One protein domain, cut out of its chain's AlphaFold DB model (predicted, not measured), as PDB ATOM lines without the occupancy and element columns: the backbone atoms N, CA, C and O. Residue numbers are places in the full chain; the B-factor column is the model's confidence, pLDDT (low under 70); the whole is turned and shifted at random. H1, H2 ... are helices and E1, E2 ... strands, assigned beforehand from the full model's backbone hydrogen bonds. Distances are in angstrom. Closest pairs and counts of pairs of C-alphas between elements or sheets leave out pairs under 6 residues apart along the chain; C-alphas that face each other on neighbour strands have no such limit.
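This is residues 5 to 90 and 97 to 155 of the 348 residues of an uncharacterized protein of Acidobacteria bacterium (UniProt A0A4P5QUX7). A strongly twisted sheet of three strands is covered on one face by helices H1 and H2, while a helical hairpin, H4 and H5, lies off the sheet, beyond its edge strand E1. Short H3 and residues 105 to 106 run beside E1. The printed part has 145 residues, three named strands followed by five named helices, class mixed; the order is E1, E2, E3, antiparallel. It is compact, radius of gyration of the C-alphas 15.4 A, spanning 47 by 39 by 24 A.

Begin at the sheet: E1, residues 5 to 14, E2, residues 19 to 27, and E3, residues 39 to 46, form a meander, each strand the antiparallel neighbour of the one before. Look for N 9 and O 23, 2.8 A, in the hairpin E1 and E2, and N 24 and O 41, 2.8 A, in the hairpin E2 and E3. H1, residues 52 to 64, and H2, residues 70 to 89, make two layers with it, helices on one face. This helical hairpin only just touches, with 3 pairs of C-alphas within 8 A, closest Leu 53 and Phe 73, 7.3 A. H3, residues 99 to 102, is only just at the sheet's level, height 3.8 A. H4, residues 120 to 137, and H5, residues 140 to 153, touch at a shallow tilt of 13 degrees, opposite ways; their closest C-alphas are Met 134 and Tyr 143, 5.1 A. Every O i to N i+4 pair is within hydrogen-bond range in H1, H2, H4 and H5; H3 is too short for one.

Find C-alpha 5 at (153.095, 106.683, 100.130); E1 runs 25.7 A from there. H2 spans 29.4 A, and H5 ends at C-alpha 153, (137.985, 107.343, 120.157).

The C-alphas farthest apart, Gly 32 and Lys 89, are 51.2 A apart. Residues 91 to 96 are cut out, a 10.2 A gap between C-alphas 90 and 97. Links E2 to E3 and H3 to H4 are long; pLDDT is under 70 at residues 29 to 37 and 50 to 51.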
ATOM      1  N   LEU A   5     154.195 106.974  99.201       91.12
ATOM      2  CA  LEU A   5     153.095 106.683 100.130       91.12
ATOM      3  C   LEU A   5     153.247 107.463 101.443       91.12
ATOM      4  O   LEU A   5     154.370 107.703 101.888       91.12
ATOM      5  N   ARG A   6     152.129 107.844 102.074       90.19
ATOM      6  CA  ARG A   6     152.131 108.672 103.297       90.19
ATOM      7  C   ARG A   6     151.355 108.058 104.445       90.19
ATOM      8  O   ARG A   6     151.917 107.898 105.521       90.19
ATOM      9  N   PHE A   7     150.112 107.662 104.212       92.56
ATOM     10  CA  PHE A   7     149.320 106.895 105.170       92.56
ATOM     11  C   PHE A   7     148.176 106.178 104.449       92.56
ATOM     12  O   PHE A   7     147.841 106.500 103.305       92.56
ATOM     13  N   MET A   8     147.574 105.209 105.127       95.31
ATOM     14  CA  MET A   8     146.332 104.568 104.719       95.31
ATOM     15  C   MET A   8     145.297 104.717 105.829       95.31
ATOM     16  O   MET A   8     145.602 104.464 106.991       95.31
ATOM     17  N   PHE A   9     144.077 105.094 105.467       95.94
ATOM     18  CA  PHE A   9     142.921 105.047 106.349       95.94
ATOM     19  C   PHE A   9     142.046 103.862 106.005       95.94
ATOM     20  O   PHE A   9     141.821 103.581 104.826       95.94
ATOM     21  N   LEU A  10     141.508 103.223 107.034       95.75
ATOM     22  CA  LEU A  10     140.296 102.437 106.875       95.75
ATOM     23  C   LEU A  10     139.108 103.375 107.087       95.75
ATOM     24  O   LEU A  10     139.100 104.167 108.030       95.75
ATOM     25  N   ASP A  11     138.148 103.324 106.173       92.31
ATOM     26  CA  ASP A  11     136.994 104.221 106.198       92.31
ATOM     27  C   ASP A  11     135.800 103.549 106.855       92.31
ATOM     28  O   ASP A  11     135.266 104.056 107.837       92.31
ATOM     29  N   ASP A  12     135.395 102.404 106.313       92.44
ATOM     30  CA  ASP A  12     134.219 101.681 106.771       92.44
ATOM     31  C   ASP A  12     134.283 100.213 106.344       92.44
ATOM     32  O   ASP A  12     135.029  99.839 105.429       92.44
ATOM     33  N   PHE A  13     133.474  99.385 106.991       93.38
ATOM     34  CA  PHE A  13     133.226  98.013 106.594       93.38
ATOM     35  C   PHE A  13     131.724  97.752 106.515       93.38
ATOM     36  O   PHE A  13     131.017  97.856 107.516       93.38
ATOM     37  N   ASP A  14     131.256  97.339 105.338       91.12
ATOM     38  CA  ASP A  14     129.870  96.926 105.142       91.12
ATOM     39  C   ASP A  14     129.727  95.413 105.391       91.12
ATOM     40  O   ASP A  14     130.180  94.607 104.567       91.12
ATOM     41  N   PRO A  15     129.077  94.993 106.494       88.19
ATOM     42  CA  PRO A  15     128.914  93.582 106.822       88.19
ATOM     43  C   PRO A  15     127.923  92.842 105.918       88.19
ATOM     44  O   PRO A  15     127.937  91.613 105.897       88.19
ATOM     45  N   LEU A  16     127.060  93.548 105.179       87.19
ATOM     46  CA  LEU A  16     126.099  92.917 104.271       87.19
ATOM     47  C   LEU A  16     126.770  92.503 102.964       87.19
ATOM     48  O   LEU A  16     126.497  91.426 102.435       87.19
ATOM     49  N   THR A  17     127.655  93.354 102.446       89.19
ATOM     50  CA  THR A  17     128.385  93.093 101.199       89.19
ATOM     51  C   THR A  17     129.763  92.472 101.433       89.19
ATOM     52  O   THR A  17     130.347  91.926 100.496       89.19
ATOM     53  N   ASN A  18     130.270  92.491 102.670       89.81
ATOM     54  CA  ASN A  18     131.629  92.100 103.056       89.81
ATOM     55  C   ASN A  18     132.728  92.968 102.419       89.81
ATOM     56  O   ASN A  18     133.843  92.490 102.188       89.81
ATOM     57  N   HIS A  19     132.435  94.237 102.130       93.00
ATOM     58  CA  HIS A  19     133.409  95.177 101.576       93.00
ATOM     59  C   HIS A  19     134.096  95.991 102.670       93.00
ATOM     60  O   HIS A  19     133.440  96.662 103.464       93.00
ATOM     61  N   LEU A  20     135.431  95.976 102.661       94.44
ATOM     62  CA  LEU A  20     136.255  96.921 103.415       94.44
ATOM     63  C   LEU A  20     136.645  98.085 102.505       94.44
ATOM     64  O   LEU A  20     137.222  97.861 101.438       94.44
ATOM     65  N   TYR A  21     136.364  99.310 102.940       95.12
ATOM     66  CA  TYR A  21     136.698 100.544 102.235       95.12
ATOM     67  C   TYR A  21     137.924 101.202 102.861       95.12
ATOM     68  O   TYR A  21     138.042 101.300 104.084       95.12
ATOM     69  N   LEU A  22     138.847 101.662 102.017       95.69
ATOM     70  CA  LEU A  22     140.073 102.314 102.459       95.69
ATOM     71  C   LEU A  22     140.526 103.420 101.507       95.69
ATOM     72  O   LEU A  22     140.227 103.426 100.307       95.69
ATOM     73  N   ARG A  23     141.326 104.332 102.054       94.69
ATOM     74  CA  ARG A  23     141.961 105.433 101.330       94.69
ATOM     75  C   ARG A  23     143.458 105.420 101.541       94.69
ATOM     76  O   ARG A  23     143.927 105.331 102.668       94.69
ATOM     77  N   VAL A  24     144.210 105.565 100.459       93.56
ATOM     78  CA  VAL A  24     145.672 105.658 100.480       93.56
ATOM     79  C   VAL A  24     146.083 107.061 100.069       93.56
ATOM     80  O   VAL A  24     145.773 107.492  98.959       93.56
ATOM     81  N   ALA A  25     146.799 107.752 100.951       90.88
ATOM     82  CA  ALA A  25     147.414 109.036 100.657       90.88
ATOM     83  C   ALA A  25     148.823 108.851 100.088       90.88
ATOM     84  O   ALA A  25     149.641 108.106 100.642       90.88
ATOM     85  N   TYR A  26     149.113 109.537  98.985       89.44
ATOM     86  CA  TYR A  26     150.399 109.460  98.298       89.44
ATOM     87  C   TYR A  26     150.753 110.768  97.578       89.44
ATOM     88  O   TYR A  26     149.878 111.565  97.260       89.44
ATOM     89  N   HIS A  27     152.033 110.976  97.276       85.50
ATOM     90  CA  HIS A  27     152.486 111.998  96.328       85.50
ATOM     91  C   HIS A  27     152.766 111.375  94.965       85.50
ATOM     92  O   HIS A  27     153.412 110.323  94.883       85.50
ATOM     93  N   ASP A  28     152.311 112.022  93.894       73.25
ATOM     94  CA  ASP A  28     152.664 111.619  92.537       73.25
ATOM     95  C   ASP A  28     154.051 112.167  92.191       73.25
ATOM     96  O   ASP A  28     154.268 113.372  92.130       73.25
ATOM     97  N   GLY A  29     155.022 111.276  91.997       61.22
ATOM     98  CA  GLY A  29     156.409 111.640  91.696       61.22
ATOM     99  C   GLY A  29     156.627 112.106  90.252       61.22
ATOM    100  O   GLY A  29     157.711 111.879  89.715       61.22
ATOM    101  N   ARG A  30     155.596 112.648  89.589       55.81
ATOM    102  CA  ARG A  30     155.621 113.023  88.166       55.81
ATOM    103  C   ARG A  30     155.998 114.468  87.902       55.81
ATOM    104  O   ARG A  30     156.582 114.718  86.854       55.81
ATOM    105  N   ASP A  31     155.779 115.371  88.847       45.22
ATOM    106  CA  ASP A  31     156.067 116.779  88.630       45.22
ATOM    107  C   ASP A  31     157.123 117.255  89.622       45.22
ATOM    108  O   ASP A  31     156.917 117.253  90.832       45.22
ATOM    109  N   GLY A  32     158.257 117.740  89.104       45.59
ATOM    110  CA  GLY A  32     159.216 118.578  89.840       45.59
ATOM    111  C   GLY A  32     158.627 119.935  90.261       45.59
ATOM    112  O   GLY A  32     159.353 120.910  90.423       45.59
ATOM    113  N   VAL A  33     157.304 120.000  90.397       45.25
ATOM    114  CA  VAL A  33     156.518 121.114  90.884       45.25
ATOM    115  C   VAL A  33     155.993 120.674  92.237       45.25
ATOM    116  O   VAL A  33     155.293 119.671  92.359       45.25
ATOM    117  N   VAL A  34     156.338 121.443  93.262       42.53
ATOM    118  CA  VAL A  34     155.759 121.349  94.601       42.53
ATOM    119  C   VAL A  34     154.282 121.752  94.499       42.53
ATOM    120  O   VAL A  34     153.911 122.871  94.834       42.53
ATOM    121  N   GLN A  35     153.420 120.884  93.968       46.62
ATOM    122  CA  GLN A  35     151.992 120.997  94.233       46.62
ATOM    123  C   GLN A  35     151.768 120.414  95.622       46.62
ATOM    124  O   GLN A  35     151.797 119.205  95.834       46.62
ATOM    125  N   ALA A  36     151.658 121.329  96.580       55.09
ATOM    126  CA  ALA A  36     151.454 121.062  97.990       55.09
ATOM    127  C   ALA A  36     150.149 120.274  98.195       55.09
ATOM    128  O   ALA A  36     149.059 120.830  98.081       55.09
ATOM    129  N   GLY A  37     150.258 118.970  98.453       65.12
ATOM    130  CA  GLY A  37     149.127 118.134  98.852       65.12
ATOM    131  C   GLY A  37     149.245 116.670  98.430       65.12
ATOM    132  O   GLY A  37     149.734 116.337  97.349       65.12
ATOM    133  N   PHE A  38     148.746 115.770  99.278       76.69
ATOM    134  CA  PHE A  38     148.619 114.351  98.942       76.69
ATOM    135  C   PHE A  38     147.466 114.111  97.960       76.69
ATOM    136  O   PHE A  38     146.359 114.629  98.135       76.69
ATOM    137  N   GLN A  39     147.681 113.223  96.993       84.62
ATOM    138  CA  GLN A  39     146.611 112.569  96.247       84.62
ATOM    139  C   GLN A  39     146.007 111.428  97.077       84.62
ATOM    140  O   GLN A  39     146.675 110.844  97.932       84.62
ATOM    141  N   ILE A  40     144.735 111.108  96.820       89.81
ATOM    142  CA  ILE A  40     144.000 110.048  97.520       89.81
ATOM    143  C   ILE A  40     143.535 108.991  96.523       89.81
ATOM    144  O   ILE A  40     142.718 109.269  95.644       89.81
ATOM    145  N   LEU A  41     143.985 107.754  96.723       91.00
ATOM    146  CA  LEU A  41     143.441 106.580  96.053       91.00
ATOM    147  C   LEU A  41     142.390 105.928  96.956       91.00
ATOM    148  O   LEU A  41     142.712 105.460  98.045       91.00
ATOM    149  N   ARG A  42     141.139 105.875  96.494       94.06
ATOM    150  CA  ARG A  42     140.053 105.128  97.148       94.06
ATOM    151  C   ARG A  42     140.044 103.701  96.625       94.06
ATOM    152  O   ARG A  42     140.109 103.510  95.411       94.06
ATOM    153  N   GLN A  43     139.968 102.722  97.516       92.81
ATOM    154  CA  GLN A  43     139.871 101.306  97.174       92.81
ATOM    155  C   GLN A  43     138.845 100.617  98.064       92.81
ATOM    156  O   GLN A  43     138.545 101.063  99.169       92.81
ATOM    157  N   SER A  44     138.335  99.496  97.573       92.12
ATOM    158  CA  SER A  44     137.588  98.550  98.390       92.12
ATOM    159  C   SER A  44     137.895  97.139  97.927       92.12
ATOM    160  O   SER A  44     138.222  96.942  96.756       92.12
ATOM    161  N   PHE A  45     137.781  96.172  98.824       89.94
ATOM    162  CA  PHE A  45     137.892  94.765  98.466       89.94
ATOM    163  C   PHE A  45     136.948  93.922  99.315       89.94
ATOM    164  O   PHE A  45     136.634  94.279 100.455       89.94
ATOM    165  N   ASN A  46     136.493  92.811  98.742       89.94
ATOM    166  CA  ASN A  46     135.606  91.890  99.427       89.94
ATOM    167  C   ASN A  46     136.428  90.908 100.266       89.94
ATOM    168  O   ASN A  46     137.271  90.192  99.731       89.94
ATOM    169  N   ILE A  47     136.192  90.848 101.576       85.69
ATOM    170  CA  ILE A  47     137.005  90.026 102.487       85.69
ATOM    171  C   ILE A  47     136.765  88.514 102.343       85.69
ATOM    172  O   ILE A  47     137.541  87.727 102.878       85.69
ATOM    173  N   THR A  48     135.703  88.103 101.644       77.56
ATOM    174  CA  THR A  48     135.359  86.687 101.429       77.56
ATOM    175  C   THR A  48     135.986  86.088 100.171       77.56
ATOM    176  O   THR A  48     135.877  84.881  99.949       77.56
ATOM    177  N   GLU A  49     136.669  86.898  99.353       72.56
ATOM    178  CA  GLU A  49     137.472  86.381  98.246       72.56
ATOM    179  C   GLU A  49     138.568  85.441  98.764       72.56
ATOM    180  O   GLU A  49     139.030  85.545  99.898       72.56
ATOM    181  N   THR A  50     139.026  84.517  97.920       64.69
ATOM    182  CA  THR A  50     140.101  83.590  98.294       64.69
ATOM    183  C   THR A  50     141.436  84.303  98.520       64.69
ATOM    184  O   THR A  50     142.244  83.824  99.309       64.69
ATOM    185  N   LEU A  51     141.682  85.429  97.828       65.19
ATOM    186  CA  LEU A  51     142.949  86.182  97.853       65.19
ATOM    187  C   LEU A  51     142.714  87.713  97.821       65.19
ATOM    188  O   LEU A  51     143.223  88.409  96.939       65.19
ATOM    189  N   PRO A  52     141.963  88.274  98.786       77.38
ATOM    190  CA  PRO A  52     141.462  89.649  98.721       77.38
ATOM    191  C   PRO A  52     142.592  90.688  98.727       77.38
ATOM    192  O   PRO A  52     142.551  91.703  98.032       77.38
ATOM    193  N   LEU A  53     143.660  90.402  99.473       86.44
ATOM    194  CA  LEU A  53     144.812  91.293  99.579       86.44
ATOM    195  C   LEU A  53     145.719  91.239  98.343       86.44
ATOM    196  O   LEU A  53     146.409  92.217  98.061       86.44
ATOM    197  N   GLU A  54     145.715  90.146  97.575       86.06
ATOM    198  CA  GLU A  54     146.496  90.064  96.335       86.06
ATOM    199  C   GLU A  54     145.902  90.952  95.239       86.06
ATOM    200  O   GLU A  54     146.642  91.611  94.501       86.06
ATOM    201  N   SER A  55     144.568  91.016  95.161       84.94
ATOM    202  CA  SER A  55     143.849  91.955  94.295       84.94
ATOM    203  C   SER A  55     144.254  93.397  94.615       84.94
ATOM    204  O   SER A  55     144.654  94.144  93.718       84.94
ATOM    205  N   LEU A  56     144.278  93.761  95.901       87.62
ATOM    206  CA  LEU A  56     144.707  95.089  96.340       87.62
ATOM    207  C   LEU A  56     146.198  95.355  96.048       87.62
ATOM    208  O   LEU A  56     146.557  96.427  95.563       87.62
ATOM    209  N   GLN A  57     147.085  94.380  96.265       90.62
ATOM    210  CA  GLN A  57     148.504  94.498  95.899       90.62
ATOM    211  C   GLN A  57     148.703  94.726  94.392       90.62
ATOM    212  O   GLN A  57     149.595  95.483  93.989       90.62
ATOM    213  N   ARG A  58     147.886  94.085  93.548       88.88
ATOM    214  CA  ARG A  58     147.906  94.286  92.094       88.88
ATOM    215  C   ARG A  58     147.494  95.708  91.729       88.88
ATOM    216  O   ARG A  58     148.164  96.320  90.897       88.88
ATOM    217  N   GLU A  59     146.465  96.248  92.377       86.19
ATOM    218  CA  GLU A  59     146.029  97.637  92.186       86.19
ATOM    219  C   GLU A  59     147.115  98.647  92.565       86.19
ATOM    220  O   GLU A  59     147.399  99.559  91.791       86.19
ATOM    221  N   PHE A  60     147.818  98.438  93.679       89.25
ATOM    222  CA  PHE A  60     148.961  99.271  94.069       89.25
ATOM    223  C   PHE A  60     150.040  99.317  92.977       89.25
ATOM    224  O   PHE A  60     150.459 100.392  92.541       89.25
ATOM    225  N   ARG A  61     150.438  98.148  92.458       90.50
ATOM    226  CA  ARG A  61     151.424  98.063  91.366       90.50
ATOM    227  C   ARG A  61     150.906  98.704  90.076       90.50
ATOM    228  O   ARG A  61     151.681  99.313  89.338       90.50
ATOM    229  N   ARG A  62     149.607  98.572  89.790       89.81
ATOM    230  CA  ARG A  62     148.972  99.092  88.574       89.81
ATOM    231  C   ARG A  62     148.854 100.614  88.597       89.81
ATOM    232  O   ARG A  62     149.243 101.244  87.610       89.81
ATOM    233  N   VAL A  63     148.340 101.175  89.688       87.50
ATOM    234  CA  VAL A  63     147.964 102.590  89.820       87.50
ATOM    235  C   VAL A  63     149.119 103.418  90.378       87.50
ATOM    236  O   VAL A  63     149.591 104.327  89.702       87.50
ATOM    237  N   LEU A  64     149.634 103.055  91.555       87.00
ATOM    238  CA  LEU A  64     150.658 103.827  92.279       87.00
ATOM    239  C   LEU A  64     152.083 103.558  91.772       87.00
ATOM    240  O   LEU A  64     153.033 104.254  92.131       87.00
ATOM    241  N   LYS A  65     152.247 102.524  90.933       88.62
ATOM    242  CA  LYS A  65     153.550 102.047  90.433       88.62
ATOM    243  C   LYS A  65     154.533 101.715  91.565       88.62
ATOM    244  O   LYS A  65     155.745 101.720  91.360       88.62
ATOM    245  N   THR A  66     154.007 101.390  92.743       86.38
ATOM    246  CA  THR A  66     154.758 100.974  93.930       86.38
ATOM    247  C   THR A  66     154.145  99.708  94.515       86.38
ATOM    248  O   THR A  66     152.927  99.526  94.447       86.38
ATOM    249  N   PRO A  67     154.952  98.800  95.089       91.06
ATOM    250  CA  PRO A  67     154.406  97.689  95.855       91.06
ATOM    251  C   PRO A  67     153.710  98.205  97.122       91.06
ATOM    252  O   PRO A  67     154.067  99.252  97.661       91.06
ATOM    253  N   MET A  68     152.725  97.449  97.605       93.19
ATOM    254  CA  MET A  68     152.144  97.687  98.925       93.19
ATOM    255  C   MET A  68     153.217  97.490 100.008       93.19
ATOM    256  O   MET A  68     153.938  96.488  99.944       93.19
ATOM    257  N   PRO A  69     153.319  98.393 101.000       94.50
ATOM    258  CA  PRO A  69     154.198  98.199 102.142       94.50
ATOM    259  C   PRO A  69     153.892  96.876 102.860       94.50
ATOM    260  O   PRO A  69     152.717  96.600 103.119       94.50
ATOM    261  N   PRO A  70     154.910  96.074 103.229       93.25
ATOM    262  CA  PRO A  70     154.702  94.839 103.989       93.25
ATOM    263  C   PRO A  70     153.908  95.074 105.278       93.25
ATOM    264  O   PRO A  70     152.981  94.328 105.573       93.25
ATOM    265  N   LEU A  71     154.188  96.187 105.966       93.38
ATOM    266  CA  LEU A  71     153.491  96.584 107.187       93.38
ATOM    267  C   LEU A  71     151.974  96.732 106.975       93.38
ATOM    268  O   LEU A  71     151.183  96.219 107.759       93.38
ATOM    269  N   TRP A  72     151.552  97.375 105.880       94.56
ATOM    270  CA  TRP A  72     150.129  97.515 105.550       94.56
ATOM    271  C   TRP A  72     149.480  96.174 105.236       94.56
ATOM    272  O   TRP A  72     148.339  95.944 105.625       94.56
ATOM    273  N   PHE A  73     150.198  95.288 104.550       93.31
ATOM    274  CA  PHE A  73     149.700  93.955 104.244       93.31
ATOM    275  C   PHE A  73     149.458  93.139 105.520       93.31
ATOM    276  O   PHE A  73     148.403  92.520 105.660       93.31
ATOM    277  N   ASP A  74     150.390  93.182 106.471       92.38
ATOM    278  CA  ASP A  74     150.256  92.484 107.750       92.38
ATOM    279  C   ASP A  74     149.130  93.078 108.607       92.38
ATOM    280  O   ASP A  74     148.317  92.340 109.164       92.38
ATOM    281  N   TYR A  75     148.995  94.405 108.629       94.62
ATOM    282  CA  TYR A  75     147.891  95.078 109.315       94.62
ATOM    283  C   TYR A  75     146.529  94.725 108.715       94.62
ATOM    284  O   TYR A  75     145.594  94.398 109.446       94.62
ATOM    285  N   LEU A  76     146.411  94.712 107.386       94.19
ATOM    286  CA  LEU A  76     145.170  94.328 106.717       94.19
ATOM    287  C   LEU A  76     144.807  92.859 106.959       94.19
ATOM    288  O   LEU A  76     143.625  92.561 107.107       94.19
ATOM    289  N   LYS A  77     145.776  91.939 107.067       92.44
ATOM    290  CA  LYS A  77     145.487  90.548 107.468       92.44
ATOM    291  C   LYS A  77     144.834  90.477 108.841       92.44
ATOM    292  O   LYS A  77     143.876  89.728 109.018       92.44
ATOM    293  N   LEU A  78     145.343  91.246 109.798       92.38
ATOM    294  CA  LEU A  78     144.798  91.285 111.153       92.38
ATOM    295  C   LEU A  78     143.397  91.887 111.175       92.38
ATOM    296  O   LEU A  78     142.509  91.326 111.809       92.38
ATOM    297  N   VAL A  79     143.177  92.965 110.423       93.50
ATOM    298  CA  VAL A  79     141.854  93.580 110.251       93.50
ATOM    299  C   VAL A  79     140.870  92.587 109.633       93.50
ATOM    300  O   VAL A  79     139.789  92.389 110.178       93.50
ATOM    301  N   VAL A  80     141.243  91.915 108.539       92.31
ATOM    302  CA  VAL A  80     140.405  90.897 107.882       92.31
ATOM    303  C   VAL A  80     140.091  89.747 108.837       92.31
ATOM    304  O   VAL A  80     138.946  89.304 108.912       92.31
ATOM    305  N   HIS A  81     141.080  89.283 109.603       90.69
ATOM    306  CA  HIS A  81     140.870  88.245 110.605       90.69
ATOM    307  C   HIS A  81     139.890  88.698 111.696       90.69
ATOM    308  O   HIS A  81     138.940  87.973 111.995       90.69
ATOM    309  N   ALA A  82     140.077  89.901 112.247       90.44
ATOM    310  CA  ALA A  82     139.206  90.475 113.268       90.44
ATOM    311  C   ALA A  82     137.766  90.645 112.760       90.44
ATOM    312  O   ALA A  82     136.830  90.199 113.417       90.44
ATOM    313  N   LEU A  83     137.583  91.193 111.555       90.88
ATOM    314  CA  LEU A  83     136.269  91.313 110.912       90.88
ATOM    315  C   LEU A  83     135.612  89.947 110.693       90.88
ATOM    316  O   LEU A  83     134.426  89.784 110.964       90.88
ATOM    317  N   GLY A  84     136.383  88.940 110.274       88.00
ATOM    318  CA  GLY A  84     135.892  87.571 110.130       88.00
ATOM    319  C   GLY A  84     135.435  86.944 111.452       88.00
ATOM    320  O   GLY A  84     134.499  86.145 111.457       88.00
ATOM    321  N   LEU A  85     136.061  87.297 112.580       87.12
ATOM    322  CA  LEU A  85     135.600  86.885 113.910       87.12
ATOM    323  C   LEU A  85     134.324  87.624 114.328       87.12
ATOM    324  O   LEU A  85     133.429  86.989 114.879       87.12
ATOM    325  N   GLU A  86     134.215  88.926 114.050       86.94
ATOM    326  CA  GLU A  86     133.015  89.717 114.354       86.94
ATOM    327  C   GLU A  86     131.797  89.258 113.543       86.94
ATOM    328  O   GLU A  86     130.724  89.042 114.103       86.94
ATOM    329  N   LEU A  87     131.970  88.986 112.247       84.50
ATOM    330  CA  LEU A  87     130.909  88.448 111.386       84.50
ATOM    331  C   LEU A  87     130.362  87.108 111.885       84.50
ATOM    332  O   LEU A  87     129.163  86.865 111.804       84.50
ATOM    333  N   LYS A  88     131.216  86.240 112.442       84.50
ATOM    334  CA  LYS A  88     130.781  84.954 113.016       84.50
ATOM    335  C   LYS A  88     129.930  85.112 114.275       84.50
ATOM    336  O   LYS A  88     129.180  84.196 114.600       84.50
ATOM    337  N   LYS A  89     130.075  86.225 114.997       82.38
ATOM    338  CA  LYS A  89     129.281  86.528 116.197       82.38
ATOM    339  C   LYS A  89     127.927  87.146 115.857       82.38
ATOM    340  O   LYS A  89     127.062  87.179 116.728       82.38
ATOM    341  N   MET A  90     127.740  87.646 114.634       75.69
ATOM    342  CA  MET A  90     126.492  88.298 114.252       75.69
ATOM    343  C   MET A  90     125.318  87.329 114.324       75.69
ATOM    344  O   MET A  90     125.287  86.294 113.656       75.69
ATOM    345  N   ASN A  97     129.126  96.442 116.091       82.12
ATOM    346  CA  ASN A  97     129.801  97.672 116.473       82.12
ATOM    347  C   ASN A  97     131.210  97.733 115.858       82.12
ATOM    348  O   ASN A  97     132.182  97.287 116.464       82.12
ATOM    349  N   LEU A  98     131.315  98.275 114.644       88.44
ATOM    350  CA  LEU A  98     132.558  98.308 113.858       88.44
ATOM    351  C   LEU A  98     133.196  99.696 113.761       88.44
ATOM    352  O   LEU A  98     134.029  99.939 112.892       88.44
ATOM    353  N   TRP A  99     132.858 100.597 114.689       88.94
ATOM    354  CA  TRP A  99     133.439 101.944 114.756       88.94
ATOM    355  C   TRP A  99     134.976 101.933 114.752       88.94
ATOM    356  O   TRP A  99     135.603 102.849 114.223       88.94
ATOM    357  N   TRP A 100     135.577 100.877 115.315       91.12
ATOM    358  CA  TRP A 100     137.023 100.718 115.409       91.12
ATOM    359  C   TRP A 100     137.695 100.661 114.034       91.12
ATOM    360  O   TRP A 100     138.870 101.001 113.946       91.12
ATOM    361  N   VAL A 101     136.980 100.265 112.971       92.88
ATOM    362  CA  VAL A 101     137.502 100.244 111.598       92.88
ATOM    363  C   VAL A 101     137.784 101.669 111.140       92.88
ATOM    364  O   VAL A 101     138.915 101.977 110.778       92.88
ATOM    365  N   GLY A 102     136.793 102.557 111.238       91.75
ATOM    366  CA  GLY A 102     136.875 103.924 110.713       91.75
ATOM    367  C   GLY A 102     137.895 104.827 111.413       91.75
ATOM    368  O   GLY A 102     138.219 105.900 110.903       91.75
ATOM    369  N   VAL A 103     138.430 104.413 112.565       93.50
ATOM    370  CA  VAL A 103     139.481 105.155 113.281       93.50
ATOM    371  C   VAL A 103     140.897 104.700 112.926       93.50
ATOM    372  O   VAL A 103     141.856 105.338 113.359       93.50
ATOM    373  N   GLN A 104     141.056 103.630 112.137       95.50
ATOM    374  CA  GLN A 104     142.382 103.089 111.854       95.50
ATOM    375  C   GLN A 104     143.166 103.931 110.842       95.50
ATOM    376  O   GLN A 104     142.693 104.223 109.741       95.50
ATOM    377  N   CYS A 105     144.413 104.243 111.195       95.81
ATOM    378  CA  CYS A 105     145.390 104.906 110.339       95.81
ATOM    379  C   CYS A 105     146.715 104.141 110.346       95.81
ATOM    380  O   CYS A 105     147.252 103.848 111.414       95.81
ATOM    381  N   PHE A 106     147.260 103.828 109.168       96.19
ATOM    382  CA  PHE A 106     148.522 103.102 109.017       96.19
ATOM    383  C   PHE A 106     149.575 103.962 108.319       96.19
ATOM    384  O   PHE A 106     149.390 104.391 107.179       96.19
ATOM    385  N   HIS A 107     150.729 104.135 108.953       94.81
ATOM    386  CA  HIS A 107     151.910 104.735 108.340       94.81
ATOM    387  C   HIS A 107     152.661 103.674 107.503       94.81
ATOM    388  O   HIS A 107     152.667 102.500 107.872       94.81
ATOM    389  N   PRO A 108     153.265 104.010 106.346       92.12
ATOM    390  CA  PRO A 108     153.860 103.030 105.430       92.12
ATOM    391  C   PRO A 108     155.116 102.345 105.971       92.12
ATOM    392  O   PRO A 108     155.446 101.255 105.506       92.12
ATOM    393  N   ILE A 109     155.837 102.983 106.899       91.81
ATOM    394  CA  ILE A 109     157.172 102.532 107.333       91.81
ATOM    395  C   ILE A 109     157.305 102.452 108.858       91.81
ATOM    396  O   ILE A 109     158.091 101.657 109.353       91.81
ATOM    397  N   ASP A 110     156.541 103.253 109.599       93.12
ATOM    398  CA  ASP A 110     156.726 103.442 111.044       93.12
ATOM    399  C   ASP A 110     155.537 102.831 111.792       93.12
ATOM    400  O   ASP A 110     154.442 103.408 111.773       93.12
ATOM    401  N   PRO A 111     155.715 101.669 112.437       92.25
ATOM    402  CA  PRO A 111     154.669 101.054 113.235       92.25
ATOM    403  C   PRO A 111     154.159 101.969 114.350       92.25
ATOM    404  O   PRO A 111     152.960 101.969 114.598       92.25
ATOM    405  N   GLY A 112     155.028 102.788 114.958       93.50
ATOM    406  CA  GLY A 112     154.681 103.684 116.066       93.50
ATOM    407  C   GLY A 112     153.768 104.844 115.670       93.50
ATOM    408  O   GLY A 112     153.147 105.448 116.531       93.50
ATOM    409  N   ARG A 113     153.633 105.116 114.368       93.25
ATOM    410  CA  ARG A 113     152.711 106.122 113.806       93.25
ATOM    411  C   ARG A 113     151.434 105.524 113.225       93.25
ATOM    412  O   ARG A 113     150.693 106.202 112.510       93.25
ATOM    413  N   SER A 114     151.202 104.240 113.479       95.62
ATOM    414  CA  SER A 114     150.004 103.521 113.061       95.62
ATOM    415  C   SER A 114     149.144 103.212 114.274       95.62
ATOM    416  O   SER A 114     149.672 102.852 115.312       95.62
ATOM    417  N   THR A 115     147.826 103.302 114.161       94.75
ATOM    418  CA  THR A 115     146.922 103.084 115.303       94.75
ATOM    419  C   THR A 115     146.778 101.605 115.673       94.75
ATOM    420  O   THR A 115     146.575 101.262 116.834       94.75
ATOM    421  N   LEU A 116     146.885 100.695 114.703       89.25
ATOM    422  CA  LEU A 116     146.683  99.271 114.963       89.25
ATOM    423  C   LEU A 116     147.713  98.741 115.976       89.25
ATOM    424  O   LEU A 116     148.886  99.084 115.869       89.25
ATOM    425  N   HIS A 117     147.286  97.831 116.860       86.62
ATOM    426  CA  HIS A 117     148.062  97.177 117.941       86.62
ATOM    427  C   HIS A 117     148.241  97.961 119.235       86.62
ATOM    428  O   HIS A 117     148.757  97.403 120.202       86.62
ATOM    429  N   PHE A 118     147.806  99.213 119.277       92.38
ATOM    430  CA  PHE A 118     147.896 100.009 120.487       92.38
ATOM    431  C   PHE A 118     146.565 100.054 121.229       92.38
ATOM    432  O   PHE A 118     145.495  99.926 120.633       92.38
ATOM    433  N   GLU A 119     146.622 100.258 122.539       94.44
ATOM    434  CA  GLU A 119     145.433 100.559 123.335       94.44
ATOM    435  C   GLU A 119     144.825 101.900 122.904       94.44
ATOM    436  O   GLU A 119     145.525 102.773 122.386       94.44
ATOM    437  N   ILE A 120     143.524 102.097 123.150       94.31
ATOM    438  CA  ILE A 120     142.772 103.282 122.689       94.31
ATOM    439  C   ILE A 120     143.478 104.596 123.054       94.31
ATOM    440  O   ILE A 120     143.566 105.486 122.214       94.31
ATOM    441  N   ALA A 121     144.016 104.713 124.272       94.94
ATOM    442  CA  ALA A 121     144.718 105.921 124.713       94.94
ATOM    443  C   ALA A 121     145.938 106.240 123.831       94.94
ATOM    444  O   ALA A 121     146.091 107.364 123.365       94.94
ATOM    445  N   GLN A 122     146.752 105.232 123.519       96.38
ATOM    446  CA  GLN A 122     147.930 105.410 122.679       96.38
ATOM    447  C   GLN A 122     147.558 105.622 121.203       96.38
ATOM    448  O   GLN A 122     148.213 106.401 120.518       96.38
ATOM    449  N   GLN A 123     146.474 105.010 120.713       96.81
ATOM    450  CA  GLN A 123     145.935 105.340 119.386       96.81
ATOM    451  C   GLN A 123     145.533 106.816 119.295       96.81
ATOM    452  O   GLN A 123     145.828 107.474 118.301       96.81
ATOM    453  N   VAL A 124     144.892 107.350 120.338       97.19
ATOM    454  CA  VAL A 124     144.523 108.770 120.415       97.19
ATOM    455  C   VAL A 124     145.764 109.662 120.401       97.19
ATOM    456  O   VAL A 124     145.758 110.668 119.696       97.19
ATOM    457  N   ASP A 125     146.829 109.293 121.112       96.94
ATOM    458  CA  ASP A 125     148.087 110.051 121.107       96.94
ATOM    459  C   ASP A 125     148.748 110.059 119.720       96.94
ATOM    460  O   ASP A 125     149.132 111.119 119.228       96.94
ATOM    461  N   ILE A 126     148.757 108.920 119.023       96.81
ATOM    462  CA  ILE A 126     149.228 108.833 117.630       96.81
ATOM    463  C   ILE A 126     148.404 109.748 116.717       96.81
ATOM    464  O   ILE A 126     148.951 110.478 115.892       96.81
ATOM    465  N   LEU A 127     147.075 109.751 116.861       96.94
ATOM    466  CA  LEU A 127     146.218 110.641 116.079       96.94
ATOM    467  C   LEU A 127     146.458 112.117 116.433       96.94
ATOM    468  O   LEU A 127     146.415 112.954 115.537       96.94
ATOM    469  N   LYS A 128     146.763 112.456 117.693       97.06
ATOM    470  CA  LYS A 128     147.149 113.819 118.104       97.06
ATOM    471  C   LYS A 128     148.447 114.280 117.447       97.06
ATOM    472  O   LYS A 128     148.515 115.436 117.029       97.06
ATOM    473  N   GLU A 129     149.436 113.400 117.300       95.75
ATOM    474  CA  GLU A 129     150.665 113.711 116.556       95.75
ATOM    475  C   GLU A 129     150.367 114.014 115.082       95.75
ATOM    476  O   GLU A 129     150.853 115.008 114.544       95.75
ATOM    477  N   TRP A 130     149.502 113.219 114.443       95.00
ATOM    478  CA  TRP A 130     149.043 113.500 113.082       95.00
ATOM    479  C   TRP A 130     148.283 114.824 112.980       95.00
ATOM    480  O   TRP A 130     148.539 115.594 112.059       95.00
ATOM    481  N   ILE A 131     147.381 115.119 113.922       96.25
ATOM    482  CA  ILE A 131     146.642 116.392 113.976       96.25
ATOM    483  C   ILE A 131     147.619 117.570 114.038       96.25
ATOM    484  O   ILE A 131     147.465 118.518 113.273       96.25
ATOM    485  N   PHE A 132     148.630 117.491 114.907       94.69
ATOM    486  CA  PHE A 132     149.663 118.520 115.025       94.69
ATOM    487  C   PHE A 132     150.438 118.696 113.713       94.69
ATOM    488  O   PHE A 132     150.597 119.815 113.236       94.69
ATOM    489  N   GLN A 133     150.843 117.596 113.073       91.50
ATOM    490  CA  GLN A 133     151.534 117.660 111.789       91.50
ATOM    491  C   GLN A 133     150.661 118.292 110.688       91.50
ATOM    492  O   GLN A 133     151.146 119.125 109.928       91.50
ATOM    493  N   MET A 134     149.379 117.925 110.590       91.00
ATOM    494  CA  MET A 134     148.474 118.503 109.584       91.00
ATOM    495  C   MET A 134     148.210 119.994 109.835       91.00
ATOM    496  O   MET A 134     148.035 120.750 108.881       91.00
ATOM    497  N   GLU A 135     148.209 120.423 111.098       90.62
ATOM    498  CA  GLU A 135     148.127 121.834 111.484       90.62
ATOM    499  C   GLU A 135     149.373 122.616 111.025       90.62
ATOM    500  O   GLU A 135     149.232 123.677 110.414       90.62
ATOM    501  N   GLU A 136     150.582 122.071 111.216       90.88
ATOM    502  CA  GLU A 136     151.831 122.671 110.711       90.88
ATOM    503  C   GLU A 136     151.883 122.725 109.176       90.88
ATOM    504  O   GLU A 136     152.290 123.735 108.596       90.88
ATOM    505  N   GLU A 137     151.434 121.658 108.508       87.88
ATOM    506  CA  GLU A 137     151.354 121.566 107.044       87.88
ATOM    507  C   GLU A 137     150.209 122.419 106.454       87.88
ATOM    508  O   GLU A 137     150.158 122.615 105.238       87.88
ATOM    509  N   ARG A 138     149.315 122.961 107.299       88.62
ATOM    510  CA  ARG A 138     148.082 123.675 106.916       88.62
ATOM    511  C   ARG A 138     147.156 122.852 106.009       88.62
ATOM    512  O   ARG A 138     146.458 123.405 105.160       88.62
ATOM    513  N   ASP A 139     147.131 121.531 106.186       88.44
ATOM    514  CA  ASP A 139     146.233 120.635 105.448       88.44
ATOM    515  C   ASP A 139     144.909 120.464 106.204       88.44
ATOM    516  O   ASP A 139     144.690 119.494 106.937       88.44
ATOM    517  N   GLU A 140     144.010 121.435 106.027       88.69
ATOM    518  CA  GLU A 140     142.724 121.497 106.735       88.69
ATOM    519  C   GLU A 140     141.864 120.240 106.539       88.69
ATOM    520  O   GLU A 140     141.213 119.778 107.476       88.69
ATOM    521  N   VAL A 141     141.885 119.653 105.335       88.56
ATOM    522  CA  VAL A 141     141.070 118.477 104.990       88.56
ATOM    523  C   VAL A 141     141.504 117.256 105.794       88.56
ATOM    524  O   VAL A 141     140.658 116.486 106.243       88.56
ATOM    525  N   ARG A 142     142.809 117.053 105.998       89.44
ATOM    526  CA  ARG A 142     143.291 115.908 106.786       89.44
ATOM    527  C   ARG A 142     143.285 116.213 108.267       89.44
ATOM    528  O   ARG A 142     142.976 115.313 109.044       89.44
ATOM    529  N   TYR A 143     143.552 117.460 108.650       93.19
ATOM    530  CA  TYR A 143     143.397 117.916 110.026       93.19
ATOM    531  C   TYR A 143     142.020 117.527 110.576       93.19
ATOM    532  O   TYR A 143     141.945 116.835 111.595       93.19
ATOM    533  N   ILE A 144     140.937 117.869 109.864       94.50
ATOM    534  CA  ILE A 144     139.580 117.538 110.318       94.50
ATOM    535  C   ILE A 144     139.324 116.028 110.337       94.50
ATOM    536  O   ILE A 144     138.623 115.524 111.215       94.50
ATOM    537  N   GLU A 145     139.923 115.280 109.412       92.44
ATOM    538  CA  GLU A 145     139.765 113.830 109.334       92.44
ATOM    539  C   GLU A 145     140.411 113.105 110.521       92.44
ATOM    540  O   GLU A 145     139.783 112.252 111.153       92.44
ATOM    541  N   PHE A 146     141.657 113.452 110.850       95.38
ATOM    542  CA  PHE A 146     142.349 112.904 112.016       95.38
ATOM    543  C   PHE A 146     141.681 113.349 113.319       95.38
ATOM    544  O   PHE A 146     141.475 112.527 114.213       95.38
ATOM    545  N   LEU A 147     141.268 114.617 113.403       97.00
ATOM    546  CA  LEU A 147     140.563 115.157 114.562       97.00
ATOM    547  C   LEU A 147     139.231 114.442 114.808       97.00
ATOM    548  O   LEU A 147     138.929 114.084 115.945       97.00
ATOM    549  N   SER A 148     138.467 114.164 113.751       95.25
ATOM    550  CA  SER A 148     137.198 113.433 113.843       95.25
ATOM    551  C   SER A 148     137.395 112.001 114.343       95.25
ATOM    552  O   SER A 148     136.650 111.547 115.210       95.25
ATOM    553  N   ARG A 149     138.433 111.301 113.862       95.69
ATOM    554  CA  ARG A 149     138.777 109.952 114.344       95.69
ATOM    555  C   ARG A 149     139.202 109.961 115.802       95.69
ATOM    556  O   ARG A 149     138.677 109.180 116.589       95.69
ATOM    557  N   ALA A 150     140.097 110.870 116.182       97.25
ATOM    558  CA  ALA A 150     140.559 110.982 117.560       97.25
ATOM    559  C   ALA A 150     139.388 111.263 118.512       97.25
ATOM    560  O   ALA A 150     139.296 110.673 119.586       97.25
ATOM    561  N   LEU A 151     138.450 112.115 118.093       96.31
ATOM    562  CA  LEU A 151     137.268 112.453 118.876       96.31
ATOM    563  C   LEU A 151     136.243 111.311 118.942       96.31
ATOM    564  O   LEU A 151     135.523 111.205 119.929       96.31
ATOM    565  N   LEU A 152     136.180 110.439 117.931       94.81
ATOM    566  CA  LEU A 152     135.388 109.209 118.002       94.81
ATOM    567  C   LEU A 152     135.960 108.244 119.053       94.81
ATOM    568  O   LEU A 152     135.199 107.618 119.788       94.81
ATOM    569  N   MET A 153     137.289 108.171 119.165       95.00
ATOM    570  CA  MET A 153     137.985 107.343 120.157       95.00
ATOM    571  C   MET A 153     137.933 107.922 121.575       95.00
ATOM    572  O   MET A 153     137.796 107.181 122.546       95.00
ATOM    573  N   ALA A 154     138.045 109.244 121.698       96.19
ATOM    574  CA  ALA A 154     138.070 109.965 122.966       96.19
ATOM    575  C   ALA A 154     137.071 111.141 122.948       96.19
ATOM    576  O   ALA A 154     137.466 112.309 122.916       96.19
ATOM    577  N   PRO A 155     135.753 110.862 123.000       95.00
ATOM    578  CA  PRO A 155     134.708 111.876 122.813       95.00
ATOM    579  C   PRO A 155     134.655 112.948 123.905       95.00
ATOM    580  O   PRO A 155     134.040 114.000 123.702       95.00
TER     581      PRO A 155